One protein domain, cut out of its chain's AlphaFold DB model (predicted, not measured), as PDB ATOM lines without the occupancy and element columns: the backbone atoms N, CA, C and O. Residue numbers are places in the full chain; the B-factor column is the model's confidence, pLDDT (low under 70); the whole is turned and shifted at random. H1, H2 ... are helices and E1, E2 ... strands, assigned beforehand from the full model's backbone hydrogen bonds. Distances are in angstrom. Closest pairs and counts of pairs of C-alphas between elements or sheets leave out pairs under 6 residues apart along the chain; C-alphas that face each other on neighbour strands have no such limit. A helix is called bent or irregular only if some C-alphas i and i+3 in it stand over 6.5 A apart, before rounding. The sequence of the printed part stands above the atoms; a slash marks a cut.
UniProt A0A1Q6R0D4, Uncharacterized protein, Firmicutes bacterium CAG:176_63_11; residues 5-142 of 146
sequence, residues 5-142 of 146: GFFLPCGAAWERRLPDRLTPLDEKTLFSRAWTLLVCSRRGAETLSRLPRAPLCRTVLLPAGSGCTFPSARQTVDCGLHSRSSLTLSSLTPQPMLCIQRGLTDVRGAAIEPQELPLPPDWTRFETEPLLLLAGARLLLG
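AT A GLANCE: This is residues 5 to 142 of the 146 residues of an uncharacterized protein of Firmicutes bacterium CAG:176_63_11 (UniProt A0A1Q6R0D4). A strongly twisted wall of five parallel strands and a small antiparallel sheet of three strands follow each other along the longest axis, and the helix H4 packs on one face of both. H2 sits beside the strands of the larger sheet, H1 only grazes that sheet, and H3 lies beyond the smaller sheet, near H4. The printed part has 138 residues with eight named strands and four named helices, in the order E1 E2 H1 E3 H2 E4 E5 E6 E7 E8 H3 H4; the sheets run E2 E1 E3 E4 E5, parallel, and E6 E7 E8, antiparallel. The class is mixed, helices and strands, with under half of the residues in named elements. The whole is compact, with a radius of gyration of the C-alphas of 14.1 A, and spans 43 by 30 by 26 A.

HOW THE PARTS SIT: E1, residues 5 to 7, is the parallel neighbour of E2, residues 22 to 25, with N 6 and O 23 2.9 A apart, within hydrogen-bond range. H1, residues 27 to 30, only grazes this sheet. E3, residues 35 to 40, is parallel to E1, with N 7 and O 39 at 2.9 A. E2, H1 and E3 form a split strand-helix-strand unit, its two parallel strands separated by E1 in the sheet, with a right-handed crossover. H2, residues 42 to 48, stands at the sheet's level, at a height over the sheet of 2.6 A. E4, residues 57 to 63, is parallel to E3, with N 61 and O 38 at 2.8 A; E3, H2 and E4 form a strand-helix-strand unit, two parallel neighbours with a helix between them in the chain, and its crossover is right-handed. E5, residues 75 to 79, is an edge strand, parallel to E4, with N 77 and O 60 at 2.8 A. E6, residues 87 to 90, E7, residues 97 to 100, and E8, residues 115 to 118, form a meander, each strand the antiparallel neighbour of the one before. E6 and E7 are a hairpin, with N 90 and O 97 at 2.9 A; E7 and E8 are another, with N 98 and O 117 at 2.8 A. The closest C-alphas of E5 and E6 are those of Cys 79 and Leu 87, 4.6 A apart. H3, residues 121 to 125, is on neither sheet and only just irregular: C-alphas 122 and 125 are 6.6 A apart. H4, residues 128 to 140, makes two layers with each sheet, a helix on one face. It lies over E3 and E4 at a height over the sheet of 7.6 A, along the strands, at 4 degrees to E4 on the local plane. Over E6 and E7 its height is 9.0 A, and it runs slantwise to the strands, at 54 degrees to E7 on the local plane. The closest C-alphas of E5 and H4 are those of Cys 79 and Leu 132, 6.1 A apart. H3 and H4 are close but not clearly touching, with the C-alphas of Trp 123 and Leu 131 closest at 6.9 A. In H2 and H4 every O i to N i+4 pair is within hydrogen-bond range; H3 has 0 of 1, with 1 of 2 O i to N i+3 pairs, and H1 is too short for an O i to N i+4 pair.

IN THESE COORDINATES: E1 begins at C-alpha 5, (14.980, 35.302, -37.906). E3 is 12.4 A long, E4 16.2 A and E5 13.1 A. E6 begins at C-alpha 87, (19.861, 18.692, -30.339). H4 is 17.8 A long and ends at C-alpha 140, (12.126, 26.789, -30.042).

THE WHOLE: The two C-alphas farthest apart are those of Pro 52 and Pro 94, 44.2 A. The printed part has no cut. The links E1 to E2, E4 to E5 and E7 to E8 are long; in the last, residues 104 to 105 pair antiparallel with residues 111 to 112. The mean pLDDT of the printed part is 93.4, and residues 91 to 93 are under 70.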
ATOM      1  N   GLY A   5      14.310  35.114 -36.622       97.81
ATOM      2  CA  GLY A   5      14.980  35.302 -37.906       97.81
ATOM      3  C   GLY A   5      15.746  34.070 -38.367       97.81
ATOM      4  O   GLY A   5      16.255  33.316 -37.540       97.81
ATOM      5  N   PHE A   6      15.843  33.889 -39.684       98.00
ATOM      6  CA  PHE A   6      16.683  32.877 -40.322       98.00
ATOM      7  C   PHE A   6      17.746  33.556 -41.185       98.00
ATOM      8  O   PHE A   6      17.422  34.268 -42.134       98.00
ATOM      9  N   PHE A   7      19.014  33.376 -40.825       97.44
ATOM     10  CA  PHE A   7      20.120  34.108 -41.434       97.44
ATOM     11  C   PHE A   7      20.664  33.420 -42.688       97.44
ATOM     12  O   PHE A   7      21.096  32.268 -42.629       97.44
ATOM     13  N   LEU A   8      20.693  34.180 -43.789       93.88
ATOM     14  CA  LEU A   8      21.199  33.801 -45.111       93.88
ATOM     15  C   LEU A   8      20.552  32.528 -45.679       93.88
ATOM     16  O   LEU A   8      21.248  31.525 -45.872       93.88
ATOM     17  N   PRO A   9      19.241  32.560 -45.990       92.25
ATOM     18  CA  PRO A   9      18.614  31.477 -46.741       92.25
ATOM     19  C   PRO A   9      19.300  31.273 -48.096       92.25
ATOM     20  O   PRO A   9      19.716  32.233 -48.751       92.25
ATOM     21  N   CYS A  10      19.391  30.022 -48.539       89.19
ATOM     22  CA  CYS A  10      19.906  29.668 -49.861       89.19
ATOM     23  C   CYS A  10      18.847  29.075 -50.803       89.19
ATOM     24  O   CYS A  10      19.169  28.727 -51.936       89.19
ATOM     25  N   GLY A  11      17.589  28.971 -50.365       89.00
ATOM     26  CA  GLY A  11      16.483  28.417 -51.149       89.00
ATOM     27  C   GLY A  11      16.448  26.887 -51.176       89.00
ATOM     28  O   GLY A  11      15.716  26.300 -51.983       89.00
ATOM     29  N   ALA A  12      17.220  26.228 -50.307       91.44
ATOM     30  CA  ALA A  12      17.242  24.775 -50.205       91.44
ATOM     31  C   ALA A  12      15.846  24.210 -49.884       91.44
ATOM     32  O   ALA A  12      15.010  24.845 -49.243       91.44
ATOM     33  N   ALA A  13      15.576  22.979 -50.326       91.75
ATOM     34  CA  ALA A  13      14.236  22.394 -50.237       91.75
ATOM     35  C   ALA A  13      13.686  22.293 -48.802       91.75
ATOM     36  O   ALA A  13      12.472  22.368 -48.606       91.75
ATOM     37  N   TRP A  14      14.567  22.134 -47.812       92.81
ATOM     38  CA  TRP A  14      14.205  22.104 -46.396       92.81
ATOM     39  C   TRP A  14      13.817  23.488 -45.859       92.81
ATOM     40  O   TRP A  14      12.924  23.580 -45.021       92.81
ATOM     41  N   GLU A  15      14.401  24.572 -46.386       94.44
ATOM     42  CA  GLU A  15      14.092  25.946 -45.964       94.44
ATOM     43  C   GLU A  15      12.641  26.306 -46.283       94.44
ATOM     44  O   GLU A  15      11.996  27.019 -45.525       94.44
ATOM     45  N   ARG A  16      12.069  25.725 -47.345       91.81
ATOM     46  CA  ARG A  16      10.637  25.865 -47.667       91.81
ATOM     47  C   ARG A  16       9.704  25.237 -46.627       91.81
ATOM     48  O   ARG A  16       8.498  25.445 -46.695       91.81
ATOM     49  N   ARG A  17      10.232  24.426 -45.706       93.94
ATOM     50  CA  ARG A  17       9.486  23.844 -44.580       93.94
ATOM     51  C   ARG A  17       9.684  24.619 -43.280       93.94
ATOM     52  O   ARG A  17       9.015  24.296 -42.297       93.94
ATOM     53  N   LEU A  18      10.568  25.620 -43.262       95.31
ATOM     54  CA  LEU A  18      10.742  26.478 -42.097       95.31
ATOM     55  C   LEU A  18       9.425  27.183 -41.745       95.31
ATOM     56  O   LEU A  18       8.646  27.520 -42.639       95.31
ATOM     57  N   PRO A  19       9.167  27.424 -40.449       95.00
ATOM     58  CA  PRO A  19       8.011  28.201 -40.030       95.00
ATOM     59  C   PRO A  19       8.001  29.597 -40.653       95.00
ATOM     60  O   PRO A  19       9.012  30.296 -40.620       95.00
ATOM     61  N   ASP A  20       6.830  30.030 -41.108       93.88
ATOM     62  CA  ASP A  20       6.545  31.390 -41.592       93.88
ATOM     63  C   ASP A  20       6.869  32.494 -40.565       93.88
ATOM     64  O   ASP A  20       7.099  33.648 -40.918       93.88
ATOM     65  N   ARG A  21       6.950  32.130 -39.281       95.31
ATOM     66  CA  ARG A  21       7.401  32.997 -38.183       95.31
ATOM     67  C   ARG A  21       8.872  33.408 -38.269       95.31
ATOM     68  O   ARG A  21       9.264  34.330 -37.554       95.31
ATOM     69  N   LEU A  22       9.692  32.727 -39.069       96.88
ATOM     70  CA  LEU A  22      11.084  33.111 -39.289       96.88
ATOM     71  C   LEU A  22      11.165  34.134 -40.414       96.88
ATOM     72  O   LEU A  22      10.918  33.830 -41.577       96.88
ATOM     73  N   THR A  23      11.573  35.348 -40.065       96.31
ATOM     74  CA  THR A  23      11.887  36.374 -41.059       96.31
ATOM     75  C   THR A  23      13.225  36.035 -41.727       96.31
ATOM     76  O   THR A  23      14.213  35.862 -41.011       96.31
ATOM     77  N   PRO A  24      13.304  35.945 -43.063       96.56
ATOM     78  CA  PRO A  24      14.577  35.800 -43.759       96.56
ATOM     79  C   PRO A  24      15.468  37.021 -43.525       96.56
ATOM     80  O   PRO A  24      15.001  38.153 -43.656       96.56
ATOM     81  N   LEU A  25      16.737  36.799 -43.187       97.25
ATOM     82  CA  LEU A  25      17.698  37.859 -42.885       97.25
ATOM     83  C   LEU A  25      18.907  37.802 -43.813       97.25
ATOM     84  O   LEU A  25      19.425  36.732 -44.131       97.25
ATOM     85  N   ASP A  26      19.401  38.984 -44.151       95.38
ATOM     86  CA  ASP A  26      20.700  39.229 -44.768       95.38
ATOM     87  C   ASP A  26      21.621  39.993 -43.800       95.38
ATOM     88  O   ASP A  26      21.232  40.339 -42.683       95.38
ATOM     89  N   GLU A  27      22.858  40.276 -44.211       92.69
ATOM     90  CA  GLU A  27      23.821  41.003 -43.369       92.69
ATOM     91  C   GLU A  27      23.344  42.414 -42.977       92.69
ATOM     92  O   GLU A  27      23.663  42.896 -41.889       92.69
ATOM     93  N   LYS A  28      22.539  43.065 -43.826       92.44
ATOM     94  CA  LYS A  28      22.029  44.426 -43.592       92.44
ATOM     95  C   LYS A  28      20.931  44.443 -42.532       92.44
ATOM     96  O   LYS A  28      20.857  45.359 -41.715       92.44
ATOM     97  N   THR A  29      20.070  43.435 -42.542       95.88
ATOM     98  CA  THR A  29      18.903  43.329 -41.658       95.88
ATOM     99  C   THR A  29      19.219  42.625 -40.344       95.88
ATOM    100  O   THR A  29      18.537  42.879 -39.345       95.88
ATOM    101  N   LEU A  30      20.285  41.819 -40.298       96.31
ATOM    102  CA  LEU A  30      20.712  41.055 -39.127       96.31
ATOM    103  C   LEU A  30      20.896  41.921 -37.869       96.31
ATOM    104  O   LEU A  30      20.476  41.524 -36.785       96.31
ATOM    105  N   PHE A  31      21.483  43.113 -38.006       95.94
ATOM    106  CA  PHE A  31      21.755  44.021 -36.880       95.94
ATOM    107  C   PHE A  31      20.671  45.078 -36.647       95.94
ATOM    108  O   PHE A  31      20.840  45.946 -35.794       95.94
ATOM    109  N   SER A  32      19.558  45.022 -37.382       95.00
ATOM    110  CA  SER A  32      18.504  46.043 -37.295       95.00
ATOM    111  C   SER A  32      17.774  46.070 -35.948       95.00
ATOM    112  O   SER A  32      17.124  47.061 -35.622       95.00
ATOM    113  N   ARG A  33      17.836  44.975 -35.180       94.75
ATOM    114  CA  ARG A  33      17.149  44.803 -33.895       94.75
ATOM    115  C   ARG A  33      17.743  43.646 -33.095       94.75
ATOM    116  O   ARG A  33      18.520  42.854 -33.622       94.75
ATOM    117  N   ALA A  34      17.315  43.517 -31.841       95.44
ATOM    118  CA  ALA A  34      17.534  42.306 -31.061       95.44
ATOM    119  C   ALA A  34      16.516  41.215 -31.440       95.44
ATOM    120  O   ALA A  34      15.315  41.480 -31.555       95.44
ATOM    121  N   TRP A  35      16.992  39.982 -31.595       97.50
ATOM    122  CA  TRP A  35      16.175  38.829 -31.971       97.50
ATOM    123  C   TRP A  35      15.761  38.011 -30.748       97.50
ATOM    124  O   TRP A  35      16.541  37.748 -29.839       97.50
ATOM    125  N   THR A  36      14.516  37.555 -30.713       97.62
ATOM    126  CA  THR A  36      14.079  36.568 -29.717       97.62
ATOM    127  C   THR A  36      14.679  35.196 -30.019       97.62
ATOM    128  O   THR A  36      15.136  34.515 -29.104       97.62
ATOM    129  N   LEU A  37      14.723  34.828 -31.301       98.44
ATOM    130  CA  LEU A  37      15.364  33.621 -31.813       98.44
ATOM    131  C   LEU A  37      16.113  33.958 -33.106       98.44
ATOM    132  O   LEU A  37      15.535  34.559 -34.009       98.44
ATOM    133  N   LEU A  38      17.370  33.543 -33.207       98.19
ATOM    134  CA  LEU A  38      18.135  33.574 -34.450       98.19
ATOM    135  C   LEU A  38      18.480  32.142 -34.864       98.19
ATOM    136  O   LEU A  38      19.116  31.424 -34.102       98.19
ATOM    137  N   VAL A  39      18.057  31.728 -36.053       98.25
ATOM    138  CA  VAL A  39      18.388  30.427 -36.644       98.25
ATOM    139  C   VAL A  39      19.427  30.638 -37.739       98.25
ATOM    140  O   VAL A  39      19.272  31.519 -38.589       98.25
ATOM    141  N   CYS A  40      20.480  29.830 -37.743       96.94
ATOM    142  CA  CYS A  40      21.556  29.914 -38.725       96.94
ATOM    143  C   CYS A  40      21.761  28.557 -39.394       96.94
ATOM    144  O   CYS A  40      21.887  27.545 -38.712       96.94
ATOM    145  N   SER A  41      21.835  28.537 -40.725       94.56
ATOM    146  CA  SER A  41      22.412  27.402 -41.454       94.56
ATOM    147  C   SER A  41      23.931  27.352 -41.243       94.56
ATOM    148  O   SER A  41      24.508  28.310 -40.724       94.56
ATOM    149  N   ARG A  42      24.617  26.283 -41.674       93.56
ATOM    150  CA  ARG A  42      26.092  26.244 -41.636       93.56
ATOM    151  C   ARG A  42      26.726  27.389 -42.402       93.56
ATOM    152  O   ARG A  42      27.564  28.082 -41.842       93.56
ATOM    153  N   ARG A  43      26.232  27.669 -43.609       93.12
ATOM    154  CA  ARG A  43      26.636  28.852 -44.379       93.12
ATOM    155  C   ARG A  43      26.411  30.141 -43.589       93.12
ATOM    156  O   ARG A  43      27.304  30.975 -43.511       93.12
ATOM    157  N   GLY A  44      25.231  30.305 -42.986       95.19
ATOM    158  CA  GLY A  44      24.929  31.469 -42.154       95.19
ATOM    159  C   GLY A  44      25.899  31.608 -40.977       95.19
ATOM    160  O   GLY A  44      26.408  32.693 -40.720       95.19
ATOM    161  N   ALA A  45      26.210  30.508 -40.296       95.31
ATOM    162  CA  ALA A  45      27.145  30.493 -39.180       95.31
ATOM    163  C   ALA A  45      28.596  30.779 -39.624       95.31
ATOM    164  O   ALA A  45      29.300  31.544 -38.977       95.31
ATOM    165  N   GLU A  46      29.030  30.250 -40.769       95.00
ATOM    166  CA  GLU A  46      30.334  30.556 -41.373       95.00
ATOM    167  C   GLU A  46      30.475  32.016 -41.810       95.00
ATOM    168  O   GLU A  46      31.584  32.550 -41.833       95.00
ATOM    169  N   THR A  47      29.379  32.670 -42.197       95.00
ATOM    170  CA  THR A  47      29.391  34.113 -42.448       95.00
ATOM    171  C   THR A  47      29.420  34.886 -41.131       95.00
ATOM    172  O   THR A  47      30.230  35.799 -40.986       95.00
ATOM    173  N   LEU A  48      28.605  34.498 -40.143       94.44
ATOM    174  CA  LEU A  48      28.573  35.127 -38.817       94.44
ATOM    175  C   LEU A  48      29.930  35.099 -38.114       94.44
ATOM    176  O   LEU A  48      30.301  36.092 -37.496       94.44
ATOM    177  N   SER A  49      30.679  34.000 -38.224       93.62
ATOM    178  CA  SER A  49      31.995  33.862 -37.589       93.62
ATOM    179  C   SER A  49      33.049  34.831 -38.134       93.62
ATOM    180  O   SER A  49      34.071  35.046 -37.486       93.62
ATOM    181  N   ARG A  50      32.802  35.443 -39.300       93.12
ATOM    182  CA  ARG A  50      33.671  36.457 -39.920       93.12
ATOM    183  C   ARG A  50      33.241  37.885 -39.602       93.12
ATOM    184  O   ARG A  50      33.966  38.821 -39.929       93.12
ATOM    185  N   LEU A  51      32.064  38.071 -39.006       91.19
ATOM    186  CA  LEU A  51      31.595  39.394 -38.617       91.19
ATOM    187  C   LEU A  51      32.355  39.876 -37.375       91.19
ATOM    188  O   LEU A  51      32.681  39.078 -36.498       91.19
ATOM    189  N   PRO A  52      32.585  41.193 -37.236       90.69
ATOM    190  CA  PRO A  52      33.340  41.744 -36.110       90.69
ATOM    191  C   PRO A  52      32.627  41.578 -34.760       90.69
ATOM    192  O   PRO A  52      33.233  41.769 -33.710       90.69
ATOM    193  N   ARG A  53      31.323  41.272 -34.775       92.25
ATOM    194  CA  ARG A  53      30.514  41.039 -33.578       92.25
ATOM    195  C   ARG A  53      29.331  40.128 -33.878       92.25
ATOM    196  O   ARG A  53      28.779  40.162 -34.978       92.25
ATOM    197  N   ALA A  54      28.888  39.399 -32.859       93.88
ATOM    198  CA  ALA A  54      27.649  38.639 -32.914       93.88
ATOM    199  C   ALA A  54      26.414  39.567 -32.864       93.88
ATOM    200  O   ALA A  54      26.443  40.600 -32.184       93.88
ATOM    201  N   PRO A  55      25.314  39.226 -33.558       95.44
ATOM    202  CA  PRO A  55      24.046  39.933 -33.420       95.44
ATOM    203  C   PRO A  55      23.414  39.676 -32.049       95.44
ATOM    204  O   PRO A  55      23.574  38.611 -31.450       95.44
ATOM    205  N   LEU A  56      22.644  40.651 -31.565       96.62
ATOM    206  CA  LEU A  56      21.911  40.500 -30.313       96.62
ATOM    207  C   LEU A  56      20.750  39.530 -30.515       96.62
ATOM    208  O   LEU A  56      19.848  39.775 -31.317       96.62
ATOM    209  N   CYS A  57      20.755  38.444 -29.754       97.06
ATOM    210  CA  CYS A  57      19.650  37.506 -29.705       97.06
ATOM    211  C   CYS A  57      19.497  36.926 -28.298       97.06
ATOM    212  O   CYS A  57      20.468  36.832 -27.553       97.06
ATOM    213  N   ARG A  58      18.274  36.548 -27.920       97.56
ATOM    214  CA  ARG A  58      18.025  35.850 -26.652       97.56
ATOM    215  C   ARG A  58      18.370  34.370 -26.762       97.56
ATOM    216  O   ARG A  58      19.029  33.838 -25.872       97.56
ATOM    217  N   THR A  59      17.937  33.747 -27.852       98.25
ATOM    218  CA  THR A  59      18.243  32.360 -28.192       98.25
ATOM    219  C   THR A  59      18.851  32.306 -29.587       98.25
ATOM    220  O   THR A  59      18.336  32.947 -30.506       98.25
ATOM    221  N   VAL A  60      19.900  31.511 -29.765       98.19
ATOM    222  CA  VAL A  60      20.441  31.172 -31.086       98.19
ATOM    223  C   VAL A  60      20.367  29.665 -31.318       98.19
ATOM    224  O   VAL A  60      20.633  28.888 -30.403       98.19
ATOM    225  N   LEU A  61      19.991  29.262 -32.531       98.56
ATOM    226  CA  LEU A  61      20.056  27.893 -33.033       98.56
ATOM    227  C   LEU A  61      21.041  27.833 -34.199       98.56
ATOM    228  O   LEU A  61      20.892  28.566 -35.177       98.56
ATOM    229  N   LEU A  62      22.028  26.950 -34.106       97.50
ATOM    230  CA  LEU A  62      23.083  26.831 -35.105       97.50
ATOM    231  C   LEU A  62      23.656  25.409 -35.162       97.50
ATOM    232  O   LEU A  62      23.492  24.635 -34.219       97.50
ATOM    233  N   PRO A  63      24.389  25.055 -36.224       96.19
ATOM    234  CA  PRO A  63      25.092  23.788 -36.265       96.19
ATOM    235  C   PRO A  63      26.202  23.682 -35.221       96.19
ATOM    236  O   PRO A  63      26.921  24.648 -34.948       96.19
ATOM    237  N   ALA A  64      26.396  22.478 -34.690       94.00
ATOM    238  CA  ALA A  64      27.534  22.152 -33.845       94.00
ATOM    239  C   ALA A  64      28.857  22.400 -34.594       94.00
ATOM    240  O   ALA A  64      28.979  22.153 -35.800       94.00
ATOM    241  N   GLY A  65      29.861  22.903 -33.873       91.31
ATOM    242  CA  GLY A  65      31.180  23.197 -34.440       91.31
ATOM    243  C   GLY A  65      31.238  24.426 -35.357       91.31
ATOM    244  O   GLY A  65      32.171  24.540 -36.142       91.31
ATOM    245  N   SER A  66      30.276  25.351 -35.282       90.06
ATOM    246  CA  SER A  66      30.278  26.585 -36.088       90.06
ATOM    247  C   SER A  66      31.365  27.609 -35.723       90.06
ATOM    248  O   SER A  66      31.570  28.574 -36.457       90.06
ATOM    249  N   GLY A  67      31.989  27.474 -34.547       87.06
ATOM    250  CA  GLY A  67      32.930  28.459 -33.999       87.06
ATOM    251  C   GLY A  67      32.304  29.805 -33.599       87.06
ATOM    252  O   GLY A  67      33.016  30.687 -33.125       87.06
ATOM    253  N   CYS A  68      30.989  29.984 -33.760       91.50
ATOM    254  CA  CYS A  68      30.304  31.218 -33.384       91.50
ATOM    255  C   CYS A  68      30.107  31.301 -31.868       91.50
ATOM    256  O   CYS A  68      29.691  30.330 -31.234       91.50
ATOM    257  N   THR A  69      30.320  32.487 -31.296       91.69
ATOM    258  CA  THR A  69      30.035  32.762 -29.883       91.69
ATOM    259  C   THR A  69      28.998  33.869 -29.754       91.69
ATOM    260  O   THR A  69      29.035  34.868 -30.466       91.69
ATOM    261  N   PHE A  70      28.050  33.680 -28.836       95.69
ATOM    262  CA  PHE A  70      26.965  34.625 -28.570       95.69
ATOM    263  C   PHE A  70      26.952  34.974 -27.079       95.69
ATOM    264  O   PHE A  70      26.091  34.497 -26.345       95.69
ATOM    265  N   PRO A  71      27.917  35.778 -26.596       92.75
ATOM    266  CA  PRO A  71      28.103  36.016 -25.162       92.75
ATOM    267  C   PRO A  71      26.903  36.702 -24.493       92.75
ATOM    268  O   PRO A  71      26.698  36.550 -23.295       92.75
ATOM    269  N   SER A  72      26.098  37.443 -25.258       94.50
ATOM    270  CA  SER A  72      24.878  38.093 -24.762       94.50
ATOM    271  C   SER A  72      23.619  37.227 -24.883       94.50
ATOM    272  O   SER A  72      22.556  37.654 -24.429       94.50
ATOM    273  N   ALA A  73      23.697  36.046 -25.508       96.94
ATOM    274  CA  ALA A  73      22.552  35.152 -25.608       96.94
ATOM    275  C   ALA A  73      22.303  34.459 -24.270       96.94
ATOM    276  O   ALA A  73      23.218  33.977 -23.607       96.94
ATOM    277  N   ARG A  74      21.028  34.364 -23.892       96.69
ATOM    278  CA  ARG A  74      20.606  33.599 -22.714       96.69
ATOM    279  C   ARG A  74      20.696  32.095 -22.969       96.69
ATOM    280  O   ARG A  74      20.869  31.331 -22.027       96.69
ATOM    281  N   GLN A  75      20.541  31.679 -24.224       97.19
ATOM    282  CA  GLN A  75      20.570  30.281 -24.628       97.19
ATOM    283  C   GLN A  75      21.234  30.117 -25.998       97.19
ATOM    284  O   GLN A  75      20.808  30.717 -26.985       97.19
ATOM    285  N   THR A  76      22.228  29.236 -26.063       97.19
ATOM    286  CA  THR A  76      22.842  28.779 -27.313       97.19
ATOM    287  C   THR A  76      22.457  27.324 -27.518       97.19
ATOM    288  O   THR A  76      22.777  26.480 -26.683       97.19
ATOM    289  N   VAL A  77      21.743  27.044 -28.604       98.19
ATOM    290  CA  VAL A  77      21.298  25.704 -28.986       98.19
ATOM    291  C   VAL A  77      22.091  25.282 -30.205       98.19
ATOM    292  O   VAL A  77      21.961  25.857 -31.282       98.19
ATOM    293  N   ASP A  78      22.929  24.277 -30.031       97.00
ATOM    294  CA  ASP A  78      23.673  23.670 -31.117       97.00
ATOM    295  C   ASP A  78      23.036  22.343 -31.540       97.00
ATOM    296  O   ASP A  78      22.522  21.588 -30.709       97.00
ATOM    297  N   CYS A  79      23.064  22.055 -32.839       96.00
ATOM    298  CA  CYS A  79      22.562  20.799 -33.376       96.00
ATOM    299  C   CYS A  79      23.619  20.037 -34.178       96.00
ATOM    300  O   CYS A  79      24.322  20.610 -35.011       96.00
ATOM    301  N   GLY A  80      23.713  18.729 -33.961       93.69
ATOM    302  CA  GLY A  80      24.679  17.882 -34.651       93.69
ATOM    303  C   GLY A  80      24.636  16.437 -34.174       93.69
ATOM    304  O   GLY A  80      23.764  16.045 -33.409       93.69
ATOM    305  N   LEU A  81      25.593  15.630 -34.630       86.25
ATOM    306  CA  LEU A  81      25.697  14.213 -34.250       86.25
ATOM    307  C   LEU A  81      26.585  13.973 -33.022       86.25
ATOM    308  O   LEU A  81      26.727  12.840 -32.570       86.25
ATOM    309  N   HIS A  82      27.192  15.020 -32.459       84.00
ATOM    310  CA  HIS A  82      27.989  14.868 -31.248       84.00
ATOM    311  C   HIS A  82      27.068  14.723 -30.036       84.00
ATOM    312  O   HIS A  82      26.155  15.525 -29.856       84.00
ATOM    313  N   SER A  83      27.385  13.793 -29.133       72.81
ATOM    314  CA  SER A  83      26.692  13.572 -27.849       72.81
ATOM    315  C   SER A  83      26.588  14.794 -26.925       72.81
ATOM    316  O   SER A  83      25.823  14.783 -25.971       72.81
ATOM    317  N   ARG A  84      27.369  15.850 -27.183       85.62
ATOM    318  CA  ARG A  84      27.338  17.108 -26.430       85.62
ATOM    319  C   ARG A  84      26.495  18.178 -27.117       85.62
ATOM    320  O   ARG A  84      26.406  19.273 -26.570       85.62
ATOM    321  N   SER A  85      25.911  17.893 -28.280       95.19
ATOM    322  CA  SER A  85      25.028  18.848 -28.944       95.19
ATOM    323  C   SER A  85      23.727  18.968 -28.166       95.19
ATOM    324  O   SER A  85      23.266  17.997 -27.571       95.19
ATOM    325  N   SER A  86      23.129  20.152 -28.155       97.44
ATOM    326  CA  SER A  86      21.836  20.376 -27.501       97.44
ATOM    327  C   SER A  86      20.712  19.584 -28.179       97.44
ATOM    328  O   SER A  86      19.841  19.043 -27.497       97.44
ATOM    329  N   LEU A  87      20.764  19.490 -29.511       97.31
ATOM    330  CA  LEU A  87      19.861  18.692 -30.339       97.31
ATOM    331  C   LEU A  87      20.660  17.678 -31.164       97.31
ATOM    332  O   LEU A  87      21.618  18.048 -31.848       97.31
ATOM    333  N   THR A  88      20.246  16.413 -31.146       95.62
ATOM    334  CA  THR A  88      20.848  15.346 -31.962       95.62
ATOM    335  C   THR A  88      19.777  14.539 -32.687       95.62
ATOM    336  O   THR A  88      18.586  14.668 -32.408       95.62
ATOM    337  N   LEU A  89      20.203  13.698 -33.631       92.06
ATOM    338  CA  LEU A  89      19.334  12.750 -34.322       92.06
ATOM    339  C   LEU A  89      19.608  11.339 -33.793       92.06
ATOM    340  O   LEU A  89      20.759  10.907 -33.806       92.06
ATOM    341  N   SER A  90      18.571  10.621 -33.366       85.31
ATOM    342  CA  SER A  90      18.646   9.170 -33.172       85.31
ATOM    343  C   SER A  90      18.056   8.467 -34.389       85.31
ATOM    344  O   SER A  90      16.926   8.737 -34.801       85.31
ATOM    345  N   SER A  91      18.846   7.567 -34.973       69.81
ATOM    346  CA  SER A  91      18.465   6.722 -36.109       69.81
ATOM    347  C   SER A  91      18.332   5.246 -35.720       69.81
ATOM    348  O   SER A  91      18.334   4.381 -36.589       69.81
ATOM    349  N   LEU A  92      18.281   4.937 -34.418       60.06
ATOM    350  CA  LEU A  92      18.266   3.561 -33.903       60.06
ATOM    351  C   LEU A  92      16.897   2.871 -34.033       60.06
ATOM    352  O   LEU A  92      16.752   1.718 -33.638       60.06
ATOM    353  N   THR A  93      15.895   3.548 -34.599       60.72
ATOM    354  CA  THR A  93      14.569   2.982 -34.868       60.72
ATOM    355  C   THR A  93      14.165   3.241 -36.327       60.72
ATOM    356  O   THR A  93      14.744   4.128 -36.960       60.72
ATOM    357  N   PRO A  94      13.178   2.509 -36.886       74.25
ATOM    358  CA  PRO A  94      12.690   2.746 -38.249       74.25
ATOM    359  C   PRO A  94      12.222   4.190 -38.494       74.25
ATOM    360  O   PRO A  94      12.217   4.649 -39.634       74.25
ATOM    361  N   GLN A  95      11.838   4.906 -37.433       83.19
ATOM    362  CA  GLN A  95      11.464   6.313 -37.475       83.19
ATOM    363  C   GLN A  95      12.577   7.182 -36.858       83.19
ATOM    364  O   GLN A  95      12.981   6.946 -35.719       83.19
ATOM    365  N   PRO A  96      13.085   8.211 -37.557       86.81
ATOM    366  CA  PRO A  96      14.079   9.101 -36.970       86.81
ATOM    367  C   PRO A  96      13.474   9.940 -35.839       86.81
ATOM    368  O   PRO A  96      12.368  10.476 -35.959       86.81
ATOM    369  N   MET A  97      14.242  10.094 -34.762       92.06
ATOM    370  CA  MET A  97      13.848  10.845 -33.571       92.06
ATOM    371  C   MET A  97      14.743  12.074 -33.401       92.06
ATOM    372  O   MET A  97      15.969  11.988 -33.512       92.06
ATOM    373  N   LEU A  98      14.135  13.219 -33.091       94.75
ATOM    374  CA  LEU A  98      14.840  14.373 -32.544       94.75
ATOM    375  C   LEU A  98      15.105  14.110 -31.064       94.75
ATOM    376  O   LEU A  98      14.160  14.006 -30.286       94.75
ATOM    377  N   CYS A  99      16.368  14.078 -30.660       95.19
ATOM    378  CA  CYS A  99      16.741  13.962 -29.256       95.19
ATOM    379  C   CYS A  99      17.103  15.340 -28.698       95.19
ATOM    380  O   CYS A  99      17.978  16.033 -29.228       95.19
ATOM    381  N   ILE A 100      16.453  15.714 -27.602       96.88
ATOM    382  CA  ILE A 100      16.729  16.925 -26.833       96.88
ATOM    383  C   ILE A 100      17.619  16.511 -25.662       96.88
ATOM    384  O   ILE A 100      17.167  15.841 -24.740       96.88
ATOM    385  N   GLN A 101      18.897  16.882 -25.711       96.19
ATOM    386  CA  GLN A 101      19.919  16.359 -24.791       96.19
ATOM    387  C   GLN A 101      20.006  17.130 -23.467       96.19
ATOM    388  O   GLN A 101      20.665  16.694 -22.524       96.19
ATOM    389  N   ARG A 102      19.398  18.317 -23.394       95.69
ATOM    390  CA  ARG A 102      19.417  19.198 -22.218       95.69
ATOM    391  C   ARG A 102      18.157  20.048 -22.161       95.69
ATOM    392  O   ARG A 102      17.521  20.252 -23.189       95.69
ATOM    393  N   GLY A 103      17.849  20.582 -20.981       97.00
ATOM    394  CA  GLY A 103      16.747  21.525 -20.816       97.00
ATOM    395  C   GLY A 103      16.929  22.750 -21.713       97.00
ATOM    396  O   GLY A 103      17.992  23.377 -21.708       97.00
ATOM    397  N   LEU A 104      15.898  23.071 -22.490       98.12
ATOM    398  CA  LEU A 104      15.822  24.253 -23.347       98.12
ATOM    399  C   LEU A 104      14.638  25.129 -22.925       98.12
ATOM    400  O   LEU A 104      13.783  24.746 -22.130       98.12
ATOM    401  N   THR A 105      14.575  26.334 -23.469       97.88
ATOM    402  CA  THR A 105      13.447  27.249 -23.316       97.88
ATOM    403  C   THR A 105      13.019  27.770 -24.682       97.88
ATOM    404  O   THR A 105      13.860  28.159 -25.501       97.88
ATOM    405  N   ASP A 106      11.711  27.777 -24.931       97.50
ATOM    406  CA  ASP A 106      11.133  28.299 -26.168       97.50
ATOM    407  C   ASP A 106      11.068  29.845 -26.180       97.50
ATOM    408  O   ASP A 106      11.423  30.550 -25.227       97.50
ATOM    409  N   VAL A 107      10.590  30.429 -27.281       96.50
ATOM    410  CA  VAL A 107      10.431  31.887 -27.408       96.50
ATOM    411  C   VAL A 107       9.366  32.480 -26.473       96.50
ATOM    412  O   VAL A 107       9.318  33.702 -26.306       96.50
ATOM    413  N   ARG A 108       8.514  31.664 -25.852       94.88
ATOM    414  CA  ARG A 108       7.493  32.080 -24.880       94.88
ATOM    415  C   ARG A 108       7.979  31.959 -23.435       94.88
ATOM    416  O   ARG A 108       7.313  32.480 -22.549       94.88
ATOM    417  N   GLY A 109       9.145  31.358 -23.207       94.81
ATOM    418  CA  GLY A 109       9.670  31.105 -21.868       94.81
ATOM    419  C   GLY A 109       9.241  29.754 -21.290       94.81
ATOM    420  O   GLY A 109       9.527  29.500 -20.124       94.81
ATOM    421  N   ALA A 110       8.570  28.901 -22.068       96.75
ATOM    422  CA  ALA A 110       8.194  27.566 -21.630       96.75
ATOM    423  C   ALA A 110       9.421  26.647 -21.614       96.75
ATOM    424  O   ALA A 110      10.225  26.651 -22.554       96.75
ATOM    425  N   ALA A 111       9.553  25.871 -20.537       97.94
ATOM    426  CA  ALA A 111      10.587  24.855 -20.412       97.94
ATOM    427  C   ALA A 111      10.330  23.710 -21.400       97.94
ATOM    428  O   ALA A 111       9.198  23.261 -21.581       97.94
ATOM    429  N   ILE A 112      11.401  23.251 -22.036       97.94
ATOM    430  CA  ILE A 112      11.432  22.079 -22.898       97.94
ATOM    431  C   ILE A 112      12.396  21.096 -22.241       97.94
ATOM    432  O   ILE A 112      13.611  21.306 -22.255       97.94
ATOM    433  N   GLU A 113      11.844  20.039 -21.661       97.81
ATOM    434  CA  GLU A 113      12.627  19.015 -20.977       97.81
ATOM    435  C   GLU A 113      13.387  18.111 -21.964       97.81
ATOM    436  O   GLU A 113      12.951  17.957 -23.115       97.81
ATOM    437  N   PRO A 114      14.505  17.493 -21.533       97.19
ATOM    438  CA  PRO A 114      15.166  16.437 -22.289       97.19
ATOM    439  C   PRO A 114      14.204  15.285 -22.593       97.19
ATOM    440  O   PRO A 114      13.578  14.732 -21.691       97.19
ATOM    441  N   GLN A 115      14.084  14.929 -23.866       95.25
ATOM    442  CA  GLN A 115      13.194  13.875 -24.356       95.25
ATOM    443  C   GLN A 115      13.518  13.548 -25.817       95.25
ATOM    444  O   GLN A 115      14.266  14.273 -26.481       95.25
ATOM    445  N   GLU A 116      12.908  12.488 -26.337       93.69
ATOM    446  CA  GLU A 116      12.935  12.157 -27.760       93.69
ATOM    447  C   GLU A 116      11.571  12.429 -28.391       93.69
ATOM    448  O   GLU A 116      10.536  12.047 -27.845       93.69
ATOM    449  N   LEU A 117      11.569  13.085 -29.550       93.62
ATOM    450  CA  LEU A 117      10.358  13.417 -30.291       93.62
ATOM    451  C   LEU A 117      10.406  12.804 -31.694       93.62
ATOM    452  O   LEU A 117      11.417  12.954 -32.385       93.62
ATOM    453  N   PRO A 118       9.322  12.158 -32.154       92.56
ATOM    454  CA  PRO A 118       9.262  11.623 -33.505       92.56
ATOM    455  C   PRO A 118       9.330  12.747 -34.537       92.56
ATOM    456  O   PRO A 118       8.608  13.743 -34.441       92.56
ATOM    457  N   LEU A 119      10.180  12.575 -35.550       92.12
ATOM    458  CA  LEU A 119      10.205  13.478 -36.695       92.12
ATOM    459  C   LEU A 119       9.150  13.066 -37.735       92.12
ATOM    460  O   LEU A 119       8.870  11.868 -37.887       92.12
ATOM    461  N   PRO A 120       8.579  14.035 -38.477       90.94
ATOM    462  CA  PRO A 120       7.696  13.746 -39.597       90.94
ATOM    463  C   PRO A 120       8.369  12.838 -40.634       90.94
ATOM    464  O   PRO A 120       9.488  13.139 -41.071       90.94
ATOM    465  N   PRO A 121       7.698  11.764 -41.094       87.69
ATOM    466  CA  PRO A 121       8.272  10.845 -42.072       87.69
ATOM    467  C   PRO A 121       8.702  11.524 -43.373       87.69
ATOM    468  O   PRO A 121       9.703  11.139 -43.972       87.69
ATOM    469  N   ASP A 122       7.997  12.570 -43.812       88.62
ATOM    470  CA  ASP A 122       8.334  13.255 -45.057       88.62
ATOM    471  C   ASP A 122       9.643  14.059 -44.947       88.62
ATOM    472  O   ASP A 122      10.268  14.341 -45.970       88.62
ATOM    473  N   TRP A 123      10.111  14.386 -43.740       89.56
ATOM    474  CA  TRP A 123      11.368  15.114 -43.544       89.56
ATOM    475  C   TRP A 123      12.607  14.218 -43.602       89.56
ATOM    476  O   TRP A 123      13.710  14.742 -43.728       89.56
ATOM    477  N   THR A 124      12.446  12.890 -43.596       83.25
ATOM    478  CA  THR A 124      13.554  11.916 -43.705       83.25
ATOM    479  C   THR A 124      14.399  12.079 -44.973       83.25
ATOM    480  O   THR A 124      15.543  11.641 -45.017       83.25
ATOM    481  N   ARG A 125      13.859  12.751 -45.999       88.25
ATOM    482  CA  ARG A 125      14.562  13.095 -47.243       88.25
ATOM    483  C   ARG A 125      15.630  14.184 -47.081       88.25
ATOM    484  O   ARG A 125      16.369  14.444 -48.026       88.25
ATOM    485  N   PHE A 126      15.642  14.900 -45.958       91.25
ATOM    486  CA  PHE A 126      16.596  15.972 -45.694       91.25
ATOM    487  C   PHE A 126      17.842  15.435 -44.999       91.25
ATOM    488  O   PHE A 126      17.770  14.522 -44.181       91.25
ATOM    489  N   GLU A 127      18.986  16.049 -45.290       91.44
ATOM    490  CA  GLU A 127      20.224  15.772 -44.566       91.44
ATOM    491  C   GLU A 127      20.076  16.088 -43.070       91.44
ATOM    492  O   GLU A 127      19.309  16.970 -42.673       91.44
ATOM    493  N   THR A 128      20.851  15.388 -42.239       91.38
ATOM    494  CA  THR A 128      20.776  15.446 -40.771       91.38
ATOM    495  C   THR A 128      20.819  16.867 -40.217       91.38
ATOM    496  O   THR A 128      19.988  17.230 -39.391       91.38
ATOM    497  N   GLU A 129      21.787  17.685 -40.631       93.31
ATOM    498  CA  GLU A 129      21.941  19.031 -40.071       93.31
ATOM    499  C   GLU A 129      20.757  19.952 -40.447       93.31
ATOM    500  O   GLU A 129      20.132  20.492 -39.531       93.31
ATOM    501  N   PRO A 130      20.355  20.078 -41.730       93.12
ATOM    502  CA  PRO A 130      19.110  20.748 -42.111       93.12
ATOM    503  C   PRO A 130      17.857  20.252 -41.382       93.12
ATOM    504  O   PRO A 130      17.018  21.055 -40.967       93.12
ATOM    505  N   LEU A 131      17.727  18.935 -41.201       93.81
ATOM    506  CA  LEU A 131      16.613  18.317 -40.486       93.81
ATOM    507  C   LEU A 131      16.564  18.775 -39.023       93.81
ATOM    508  O   LEU A 131      15.507  19.178 -38.533       93.81
ATOM    509  N   LEU A 132      17.710  18.763 -38.337       95.94
ATOM    510  CA  LEU A 132      17.817  19.218 -36.953       95.94
ATOM    511  C   LEU A 132      17.590  20.727 -36.816       95.94
ATOM    512  O   LEU A 132      16.956  21.151 -35.852       95.94
ATOM    513  N   LEU A 133      18.046  21.538 -37.775       97.00
ATOM    514  CA  LEU A 133      17.772  22.978 -37.796       97.00
ATOM    515  C   LEU A 133      16.276  23.263 -37.950       97.00
ATOM    516  O   LEU A 133      15.727  24.084 -37.215       97.00
ATOM    517  N   LEU A 134      15.600  22.566 -38.865       96.62
ATOM    518  CA  LEU A 134      14.156  22.685 -39.059       96.62
ATOM    519  C   LEU A 134      13.383  22.287 -37.794       96.62
ATOM    520  O   LEU A 134      12.523  23.037 -37.323       96.62
ATOM    521  N   ALA A 135      13.703  21.123 -37.232       96.81
ATOM    522  CA  ALA A 135      13.037  20.612 -36.042       96.81
ATOM    523  C   ALA A 135      13.305  21.500 -34.817       96.81
ATOM    524  O   ALA A 135      12.373  21.890 -34.112       96.81
ATOM    525  N   GLY A 136      14.560  21.910 -34.616       97.94
ATOM    526  CA  GLY A 136      14.961  22.828 -33.555       97.94
ATOM    527  C   GLY A 136      14.285  24.192 -33.668       97.94
ATOM    528  O   GLY A 136      13.838  24.738 -32.662       97.94
ATOM    529  N   ALA A 137      14.136  24.732 -34.881       98.19
ATOM    530  CA  ALA A 137      13.445  25.998 -35.091       98.19
ATOM    531  C   ALA A 137      11.975  25.915 -34.664       98.19
ATOM    532  O   ALA A 137      11.485  26.802 -33.968       98.19
ATOM    533  N   ARG A 138      11.271  24.841 -35.039       97.81
ATOM    534  CA  ARG A 138       9.876  24.621 -34.625       97.81
ATOM    535  C   ARG A 138       9.748  24.454 -33.120       97.81
ATOM    536  O   ARG A 138       8.931  25.146 -32.516       97.81
ATOM    537  N   LEU A 139      10.604  23.622 -32.531       97.81
ATOM    538  CA  LEU A 139      10.661  23.389 -31.092       97.81
ATOM    539  C   LEU A 139      10.837  24.709 -30.325       97.81
ATOM    540  O   LEU A 139      10.032  25.043 -29.461       97.81
ATOM    541  N   LEU A 140      11.836  25.512 -30.698       98.38
ATOM    542  CA  LEU A 140      12.126  26.789 -30.042       98.38
ATOM    543  C   LEU A 140      11.054  27.851 -30.303       98.38
ATOM    544  O   LEU A 140      10.890  28.756 -29.493       98.38
ATOM    545  N   LEU A 141      10.295  27.753 -31.394       97.94
ATOM    546  CA  LEU A 141       9.142  28.616 -31.659       97.94
ATOM    547  C   LEU A 141       7.867  28.189 -30.907       97.94
ATOM    548  O   LEU A 141       6.847  28.883 -31.023       97.94
ATOM    549  N   GLY A 142       7.909  27.083 -30.156       96.12
ATOM    550  CA  GLY A 142       6.745  26.498 -29.488       96.12
ATOM    551  C   GLY A 142       5.724  25.951 -30.489       96.12
ATOM    552  O   GLY A 142       4.517  26.120 -30.302       96.12
TER     553      GLY A 142